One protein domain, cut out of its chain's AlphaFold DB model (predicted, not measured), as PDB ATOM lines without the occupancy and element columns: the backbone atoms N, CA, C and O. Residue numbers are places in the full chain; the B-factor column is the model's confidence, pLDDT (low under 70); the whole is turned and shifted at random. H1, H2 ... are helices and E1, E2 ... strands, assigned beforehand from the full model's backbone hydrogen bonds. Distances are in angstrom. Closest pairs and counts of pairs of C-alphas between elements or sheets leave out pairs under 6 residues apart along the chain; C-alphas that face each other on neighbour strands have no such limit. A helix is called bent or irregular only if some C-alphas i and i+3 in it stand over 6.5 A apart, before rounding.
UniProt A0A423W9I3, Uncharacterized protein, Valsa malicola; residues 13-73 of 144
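What this domain is: This is residues 13 to 73 of the 144 residues of an uncharacterized protein of Valsa malicola (UniProt A0A423W9I3). Little regular structure: an elongated, mostly loop-built model, with a small hairpin of E1 and E2 near one end and one helix, H1, whose first turns come near E1. The long link, residues 32 to 57, runs from the hairpin to the far end at Leu 43 and folds back to H1. The printed part has 61 residues, with E1, E2 and H1 in that order; the two strands are antiparallel and the class is mixed, with 20 residues in named elements. It is only just loose, close to compact, with a radius of gyration of the C-alphas of 12.6 A and spans of 38 by 23 by 17 A.

How they stand to each other: E1, residues 21 to 23, and E2, residues 29 to 31, form an antiparallel hairpin at 135 degrees, with N 22 and O 30 2.8 A apart, within hydrogen-bond range. The closest C-alphas of E1 and H1, residues 58 to 71, are those of Asp 22 and Gly 60, 7.0 A apart. In H1, 8 of 10 O i to N i+4 pairs are within hydrogen-bond range.

Where its parts are: E1 begins at C-alpha 21 (-114.942, -13.083, 67.896) and is 7.2 A long; E2 is 7.1 A long. H1, 21.8 A long, ends at C-alpha 71 (-102.132, -29.182, 66.569); it is irregular, with C-alphas 59 and 62 8.4 A apart.

The domain as a whole: The C-alphas farthest apart, those of Asp 26 and Leu 43, are 39.7 A apart. The printed part has no cut; the link E1 to E2 is tight, E2 to H1 long. Residues 39 to 44, 50 to 53 and 72 to 73 have pLDDT under 70.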
ATOM      1  N   LEU A  13    -119.059 -31.363  49.478       70.88
ATOM      2  CA  LEU A  13    -119.388 -30.396  50.512       70.88
ATOM      3  C   LEU A  13    -118.362 -29.264  50.519       70.88
ATOM      4  O   LEU A  13    -117.156 -29.503  50.573       70.88
ATOM      5  N   SER A  14    -118.851 -28.025  50.529       75.81
ATOM      6  CA  SER A  14    -118.002 -26.845  50.687       75.81
ATOM      7  C   SER A  14    -117.265 -26.861  52.025       75.81
ATOM      8  O   SER A  14    -117.806 -27.300  53.044       75.81
ATOM      9  N   ASP A  15    -116.052 -26.312  52.039       76.12
ATOM     10  CA  ASP A  15    -115.296 -26.167  53.275       76.12
ATOM     11  C   ASP A  15    -116.009 -25.209  54.246       76.12
ATOM     12  O   ASP A  15    -116.303 -24.063  53.876       76.12
ATOM     13  N   PRO A  16    -116.300 -25.634  55.494       76.19
ATOM     14  CA  PRO A  16    -116.829 -24.746  56.508       76.19
ATOM     15  C   PRO A  16    -115.857 -23.600  56.776       76.19
ATOM     16  O   PRO A  16    -114.643 -23.787  56.899       76.19
ATOM     17  N   LYS A  17    -116.436 -22.410  56.923       83.00
ATOM     18  CA  LYS A  17    -115.731 -21.212  57.366       83.00
ATOM     19  C   LYS A  17    -115.955 -21.027  58.861       83.00
ATOM     20  O   LYS A  17    -117.095 -21.098  59.324       83.00
ATOM     21  N   ARG A  18    -114.885 -20.788  59.613       83.81
ATOM     22  CA  ARG A  18    -114.922 -20.552  61.061       83.81
ATOM     23  C   ARG A  18    -114.578 -19.096  61.345       83.81
ATOM     24  O   ARG A  18    -113.502 -18.641  60.996       83.81
ATOM     25  N   TYR A  19    -115.464 -18.385  62.028       88.19
ATOM     26  CA  TYR A  19    -115.215 -17.015  62.470       88.19
ATOM     27  C   TYR A  19    -115.263 -16.975  63.992       88.19
ATOM     28  O   TYR A  19    -116.247 -17.415  64.586       88.19
ATOM     29  N   ILE A  20    -114.193 -16.482  64.611       87.25
ATOM     30  CA  ILE A  20    -114.073 -16.335  66.063       87.25
ATOM     31  C   ILE A  20    -114.114 -14.841  66.375       87.25
ATOM     32  O   ILE A  20    -113.453 -14.049  65.703       87.25
ATOM     33  N   THR A  21    -114.896 -14.454  67.376       89.25
ATOM     34  CA  THR A  21    -114.942 -13.083  67.896       89.25
ATOM     35  C   THR A  21    -114.163 -12.990  69.199       89.25
ATOM     36  O   THR A  21    -114.167 -13.941  69.974       89.25
ATOM     37  N   ASP A  22    -113.543 -11.843  69.446       87.44
ATOM     38  CA  ASP A  22    -112.810 -11.515  70.670       87.44
ATOM     39  C   ASP A  22    -113.147 -10.079  71.112       87.44
ATOM     40  O   ASP A  22    -113.857  -9.356  70.407       87.44
ATOM     41  N   THR A  23    -112.650  -9.665  72.273       88.38
ATOM     42  CA  THR A  23    -112.820  -8.319  72.825       88.38
ATOM     43  C   THR A  23    -111.493  -7.568  72.769       88.38
ATOM     44  O   THR A  23    -110.482  -8.029  73.297       88.38
ATOM     45  N   ASN A  24    -111.474  -6.402  72.122       85.44
ATOM     46  CA  ASN A  24    -110.284  -5.552  72.073       85.44
ATOM     47  C   ASN A  24    -110.072  -4.794  73.414       85.44
ATOM     48  O   ASN A  24    -110.949  -4.818  74.281       85.44
ATOM     49  N   PRO A  25    -108.942  -4.082  73.605       89.50
ATOM     50  CA  PRO A  25    -108.689  -3.315  74.832       89.50
ATOM     51  C   PRO A  25    -109.716  -2.212  75.137       89.50
ATOM     52  O   PRO A  25    -109.856  -1.820  76.292       89.50
ATOM     53  N   ASP A  26    -110.448  -1.737  74.128       91.38
ATOM     54  CA  ASP A  26    -111.513  -0.737  74.276       91.38
ATOM     55  C   ASP A  26    -112.856  -1.360  74.706       91.38
ATOM     56  O   ASP A  26    -113.857  -0.657  74.833       91.38
ATOM     57  N   GLY A  27    -112.907  -2.684  74.903       86.12
ATOM     58  CA  GLY A  27    -114.131  -3.414  75.237       86.12
ATOM     59  C   GLY A  27    -115.041  -3.696  74.035       86.12
ATOM     60  O   GLY A  27    -116.198  -4.070  74.216       86.12
ATOM     61  N   MET A  28    -114.548  -3.520  72.807       88.69
ATOM     62  CA  MET A  28    -115.310  -3.718  71.574       88.69
ATOM     63  C   MET A  28    -115.154  -5.141  71.035       88.69
ATOM     64  O   MET A  28    -114.051  -5.688  70.994       88.69
ATOM     65  N   ALA A  29    -116.257  -5.713  70.547       88.31
ATOM     66  CA  ALA A  29    -116.242  -6.994  69.850       88.31
ATOM     67  C   ALA A  29    -115.560  -6.861  68.476       88.31
ATOM     68  O   ALA A  29    -115.950  -6.032  67.652       88.31
ATOM     69  N   VAL A  30    -114.565  -7.704  68.215       90.44
ATOM     70  CA  VAL A  30    -113.781  -7.739  66.971       90.44
ATOM     71  C   VAL A  30    -113.638  -9.174  66.462       90.44
ATOM     72  O   VAL A  30    -113.748 -10.125  67.231       90.44
ATOM     73  N   PHE A  31    -113.381  -9.366  65.165       90.81
ATOM     74  CA  PHE A  31    -113.023 -10.691  64.647       90.81
ATOM     75  C   PHE A  31    -111.574 -11.024  64.999       90.81
ATOM     76  O   PHE A  31    -110.651 -10.299  64.618       90.81
ATOM     77  N   SER A  32    -111.380 -12.147  65.685       85.75
ATOM     78  CA  SER A  32    -110.057 -12.685  65.968       85.75
ATOM     79  C   SER A  32    -109.390 -13.151  64.674       85.75
ATOM     80  O   SER A  32    -109.985 -13.882  63.885       85.75
ATOM     81  N   GLN A  33    -108.135 -12.749  64.480       89.06
ATOM     82  CA  GLN A  33    -107.273 -13.205  63.380       89.06
ATOM     83  C   GLN A  33    -106.354 -14.361  63.813       89.06
ATOM     84  O   GLN A  33    -105.463 -14.758  63.071       89.06
ATOM     85  N   ALA A  34    -106.540 -14.893  65.027       85.31
ATOM     86  CA  ALA A  34    -105.673 -15.926  65.596       85.31
ATOM     87  C   ALA A  34    -105.784 -17.282  64.878       85.31
ATOM     88  O   ALA A  34    -104.910 -18.133  65.031       85.31
ATOM     89  N   VAL A  35    -106.859 -17.498  64.115       83.38
ATOM     90  CA  VAL A  35    -107.123 -18.738  63.387       83.38
ATOM     91  C   VAL A  35    -107.594 -18.397  61.978       83.38
ATOM     92  O   VAL A  35    -108.492 -17.571  61.822       83.38
ATOM     93  N   ASP A  36    -107.038 -19.068  60.965       83.38
ATOM     94  CA  ASP A  36    -107.523 -18.943  59.588       83.38
ATOM     95  C   ASP A  36    -109.017 -19.328  59.521       83.38
ATOM     96  O   ASP A  36    -109.408 -20.396  60.034       83.38
ATOM     97  N   PRO A  37    -109.870 -18.477  58.919       81.19
ATOM     98  CA  PRO A  37    -111.269 -18.800  58.711       81.19
ATOM     99  C   PRO A  37    -111.509 -20.035  57.845       81.19
ATOM    100  O   PRO A  37    -112.566 -20.657  57.958       81.19
ATOM    101  N   HIS A  38    -110.567 -20.396  56.978       78.19
ATOM    102  CA  HIS A  38    -110.646 -21.581  56.144       78.19
ATOM    103  C   HIS A  38    -110.185 -22.822  56.918       78.19
ATOM    104  O   HIS A  38    -109.043 -22.931  57.360       78.19
ATOM    105  N   SER A  39    -111.088 -23.792  57.080       67.75
ATOM    106  CA  SER A  39    -110.726 -25.107  57.604       67.75
ATOM    107  C   SER A  39    -110.405 -26.040  56.433       67.75
ATOM    108  O   SER A  39    -111.271 -26.204  55.576       67.75
ATOM    109  N   PRO A  40    -109.241 -26.713  56.404       64.62
ATOM    110  CA  PRO A  40    -108.871 -27.606  55.306       64.62
ATOM    111  C   PRO A  40    -109.820 -28.802  55.187       64.62
ATOM    112  O   PRO A  40    -110.499 -29.173  56.155       64.62
ATOM    113  N   SER A  41    -109.870 -29.389  53.989       60.25
ATOM    114  CA  SER A  41    -110.774 -30.480  53.640       60.25
ATOM    115  C   SER A  41    -110.443 -31.784  54.374       60.25
ATOM    116  O   SER A  41    -109.349 -32.328  54.275       60.25
ATOM    117  N   ALA A  42    -111.405 -32.289  55.149       63.91
ATOM    118  CA  ALA A  42    -111.319 -33.568  55.854       63.91
ATOM    119  C   ALA A  42    -112.725 -34.131  56.121       63.91
ATOM    120  O   ALA A  42    -113.685 -33.365  56.266       63.91
ATOM    121  N   LEU A  43    -112.830 -35.465  56.236       66.25
ATOM    122  CA  LEU A  43    -114.073 -36.184  56.571       66.25
ATOM    123  C   LEU A  43    -114.587 -35.869  57.986       66.25
ATOM    124  O   LEU A  43    -115.765 -36.043  58.282       66.25
ATOM    125  N   THR A  44    -113.714 -35.416  58.885       67.06
ATOM    126  CA  THR A  44    -114.057 -34.956  60.237       67.06
ATOM    127  C   THR A  44    -113.220 -33.727  60.558       67.06
ATOM    128  O   THR A  44    -112.037 -33.684  60.227       67.06
ATOM    129  N   ARG A  45    -113.836 -32.705  61.169       71.88
ATOM    130  CA  ARG A  45    -113.194 -31.414  61.462       71.88
ATOM    131  C   ARG A  45    -113.547 -30.946  62.871       71.88
ATOM    132  O   ARG A  45    -114.704 -31.032  63.278       71.88
ATOM    133  N   LEU A  46    -112.562 -30.414  63.594       73.81
ATOM    134  CA  LEU A  46    -112.762 -29.834  64.922       73.81
ATOM    135  C   LEU A  46    -113.213 -28.365  64.810       73.81
ATOM    136  O   LEU A  46    -112.429 -27.492  64.435       73.81
ATOM    137  N   GLY A  47    -114.475 -28.090  65.156       73.56
ATOM    138  CA  GLY A  47    -115.076 -26.752  65.067       73.56
ATOM    139  C   GLY A  47    -114.560 -25.756  66.112       73.56
ATOM    140  O   GLY A  47    -114.002 -24.731  65.740       73.56
ATOM    141  N   TYR A  48    -114.745 -26.051  67.402       76.12
ATOM    142  CA  TYR A  48    -114.223 -25.283  68.542       76.12
ATOM    143  C   TYR A  48    -114.228 -26.169  69.796       76.12
ATOM    144  O   TYR A  48    -115.113 -27.017  69.923       76.12
ATOM    145  N   ILE A  49    -113.274 -25.989  70.713       75.56
ATOM    146  CA  ILE A  49    -113.264 -26.675  72.016       75.56
ATOM    147  C   ILE A  49    -112.776 -25.727  73.110       75.56
ATOM    148  O   ILE A  49    -111.868 -24.931  72.878       75.56
ATOM    149  N   THR A  50    -113.368 -25.830  74.299       68.88
ATOM    150  CA  THR A  50    -112.949 -25.096  75.495       68.88
ATOM    151  C   THR A  50    -112.638 -26.064  76.641       68.88
ATOM    152  O   THR A  50    -113.295 -27.105  76.770       68.88
ATOM    153  N   PRO A  51    -111.629 -25.766  77.478       61.84
ATOM    154  CA  PRO A  51    -111.246 -26.613  78.598       61.84
ATOM    155  C   PRO A  51    -112.195 -26.376  79.780       61.84
ATOM    156  O   PRO A  51    -111.955 -25.510  80.606       61.84
ATOM    157  N   ARG A  52    -113.255 -27.185  79.865       60.41
ATOM    158  CA  ARG A  52    -114.264 -27.201  80.942       60.41
ATOM    159  C   ARG A  52    -115.158 -25.940  81.014       60.41
ATOM    160  O   ARG A  52    -114.673 -24.817  80.970       60.41
ATOM    161  N   PRO A  53    -116.487 -26.099  81.129       60.59
ATOM    162  CA  PRO A  53    -117.379 -24.974  81.372       60.59
ATOM    163  C   PRO A  53    -117.317 -24.492  82.841       60.59
ATOM    164  O   PRO A  53    -117.116 -25.316  83.734       60.59
ATOM    165  N   PRO A  54    -117.565 -23.197  83.113       71.44
ATOM    166  CA  PRO A  54    -117.767 -22.137  82.125       71.44
ATOM    167  C   PRO A  54    -116.467 -21.830  81.371       71.44
ATOM    168  O   PRO A  54    -115.387 -21.863  81.951       71.44
ATOM    169  N   ALA A  55    -116.580 -21.559  80.069       71.00
ATOM    170  CA  ALA A  55    -115.424 -21.153  79.277       71.00
ATOM    171  C   ALA A  55    -114.870 -19.821  79.807       71.00
ATOM    172  O   ALA A  55    -115.653 -18.960  80.210       71.00
ATOM    173  N   ASP A  56    -113.547 -19.662  79.774       78.25
ATOM    174  CA  ASP A  56    -112.871 -18.404  80.095       78.25
ATOM    175  C   ASP A  56    -112.527 -17.648  78.800       78.25
ATOM    176  O   ASP A  56    -111.549 -18.001  78.136       78.25
ATOM    177  N   PRO A  57    -113.328 -16.639  78.405       78.06
ATOM    178  CA  PRO A  57    -113.066 -15.852  77.205       78.06
ATOM    179  C   PRO A  57    -112.010 -14.761  77.436       78.06
ATOM    180  O   PRO A  57    -111.681 -14.019  76.512       78.06
ATOM    181  N   ASN A  58    -111.504 -14.587  78.664       79.69
ATOM    182  CA  ASN A  58    -110.640 -13.456  78.976       79.69
ATOM    183  C   ASN A  58    -109.259 -13.622  78.336       79.69
ATOM    184  O   ASN A  58    -108.610 -14.662  78.453       79.69
ATOM    185  N   GLY A  59    -108.799 -12.564  77.665       77.81
ATOM    186  CA  GLY A  59    -107.474 -12.523  77.044       77.81
ATOM    187  C   GLY A  59    -107.233 -13.617  75.996       77.81
ATOM    188  O   GLY A  59    -106.078 -13.987  75.776       77.81
ATOM    189  N   GLY A  60    -108.294 -14.173  75.399       78.62
ATOM    190  CA  GLY A  60    -108.205 -15.248  74.405       78.62
ATOM    191  C   GLY A  60    -107.664 -16.575  74.956       78.62
ATOM    192  O   GLY A  60    -107.074 -17.362  74.206       78.62
ATOM    193  N   ALA A  61    -107.808 -16.834  76.261       78.69
ATOM    194  CA  ALA A  61    -107.331 -18.062  76.902       78.69
ATOM    195  C   ALA A  61    -107.959 -19.332  76.292       78.69
ATOM    196  O   ALA A  61    -107.275 -20.340  76.055       78.69
ATOM    197  N   ASP A  62    -109.252 -19.274  75.978       79.62
ATOM    198  CA  ASP A  62    -109.982 -20.323  75.278       79.62
ATOM    199  C   ASP A  62    -109.488 -20.513  73.834       79.62
ATOM    200  O   ASP A  62    -109.230 -21.648  73.428       79.62
ATOM    201  N   VAL A  63    -109.230 -19.426  73.096       83.31
ATOM    202  CA  VAL A  63    -108.673 -19.464  71.731       83.31
ATOM    203  C   VAL A  63    -107.281 -20.104  71.713       83.31
ATOM    204  O   VAL A  63    -106.980 -20.920  70.840       83.31
ATOM    205  N   LYS A  64    -106.427 -19.804  72.700       82.19
ATOM    206  CA  LYS A  64    -105.095 -20.421  72.834       82.19
ATOM    207  C   LYS A  64    -105.180 -21.928  73.104       82.19
ATOM    208  O   LYS A  64    -104.413 -22.715  72.538       82.19
ATOM    209  N   THR A  65    -106.126 -22.344  73.942       78.38
ATOM    210  CA  THR A  65    -106.373 -23.769  74.212       78.38
ATOM    211  C   THR A  65    -106.901 -24.482  72.971       78.38
ATOM    212  O   THR A  65    -106.465 -25.586  72.630       78.38
ATOM    213  N   TYR A  66    -107.807 -23.821  72.257       78.69
ATOM    214  CA  TYR A  66    -108.345 -24.305  71.001       78.69
ATOM    215  C   TYR A  66    -107.248 -24.498  69.941       78.69
ATOM    216  O   TYR A  66    -107.155 -25.572  69.344       78.69
ATOM    217  N   LEU A  67    -106.362 -23.513  69.767       80.75
ATOM    218  CA  LEU A  67    -105.200 -23.591  68.873       80.75
ATOM    219  C   LEU A  67    -104.290 -24.783  69.191       80.75
ATOM    220  O   LEU A  67    -103.839 -25.474  68.281       80.75
ATOM    221  N   THR A  68    -104.070 -25.061  70.477       79.44
ATOM    222  CA  THR A  68    -103.284 -26.226  70.915       79.44
ATOM    223  C   THR A  68    -103.964 -27.534  70.494       79.44
ATOM    224  O   THR A  68    -103.317 -28.443  69.983       79.44
ATOM    225  N   SER A  69    -105.292 -27.605  70.621       71.12
ATOM    226  CA  SER A  69    -106.084 -28.788  70.253       71.12
ATOM    227  C   SER A  69    -106.123 -29.041  68.739       71.12
ATOM    228  O   SER A  69    -106.237 -30.188  68.314       71.12
ATOM    229  N   LEU A  70    -105.991 -27.993  67.915       73.56
ATOM    230  CA  LEU A  70    -105.847 -28.129  66.460       73.56
ATOM    231  C   LEU A  70    -104.517 -28.782  66.051       73.56
ATOM    232  O   LEU A  70    -104.465 -29.435  65.013       73.56
ATOM    233  N   GLN A  71    -103.460 -28.625  66.851       70.06
ATOM    234  CA  GLN A  71    -102.132 -29.182  66.569       70.06
ATOM    235  C   GLN A  71    -101.994 -30.650  66.998       70.06
ATOM    236  O   GLN A  71    -101.147 -31.366  66.473       70.06
ATOM    237  N   SER A  72    -102.832 -31.125  67.923       58.12
ATOM    238  CA  SER A  72    -102.789 -32.496  68.460       58.12
ATOM    239  C   SER A  72    -103.504 -33.544  67.584       58.12
ATOM    240  O   SER A  72    -103.893 -34.599  68.077       58.12
ATOM    241  N   SER A  73    -103.700 -33.279  66.289       52.94
ATOM    242  CA  SER A  73    -104.642 -33.994  65.409       52.94
ATOM    243  C   SER A  73    -104.237 -35.411  64.962       52.94
ATOM    244  O   SER A  73    -104.783 -35.897  63.971       52.94
TER     245      SER A  73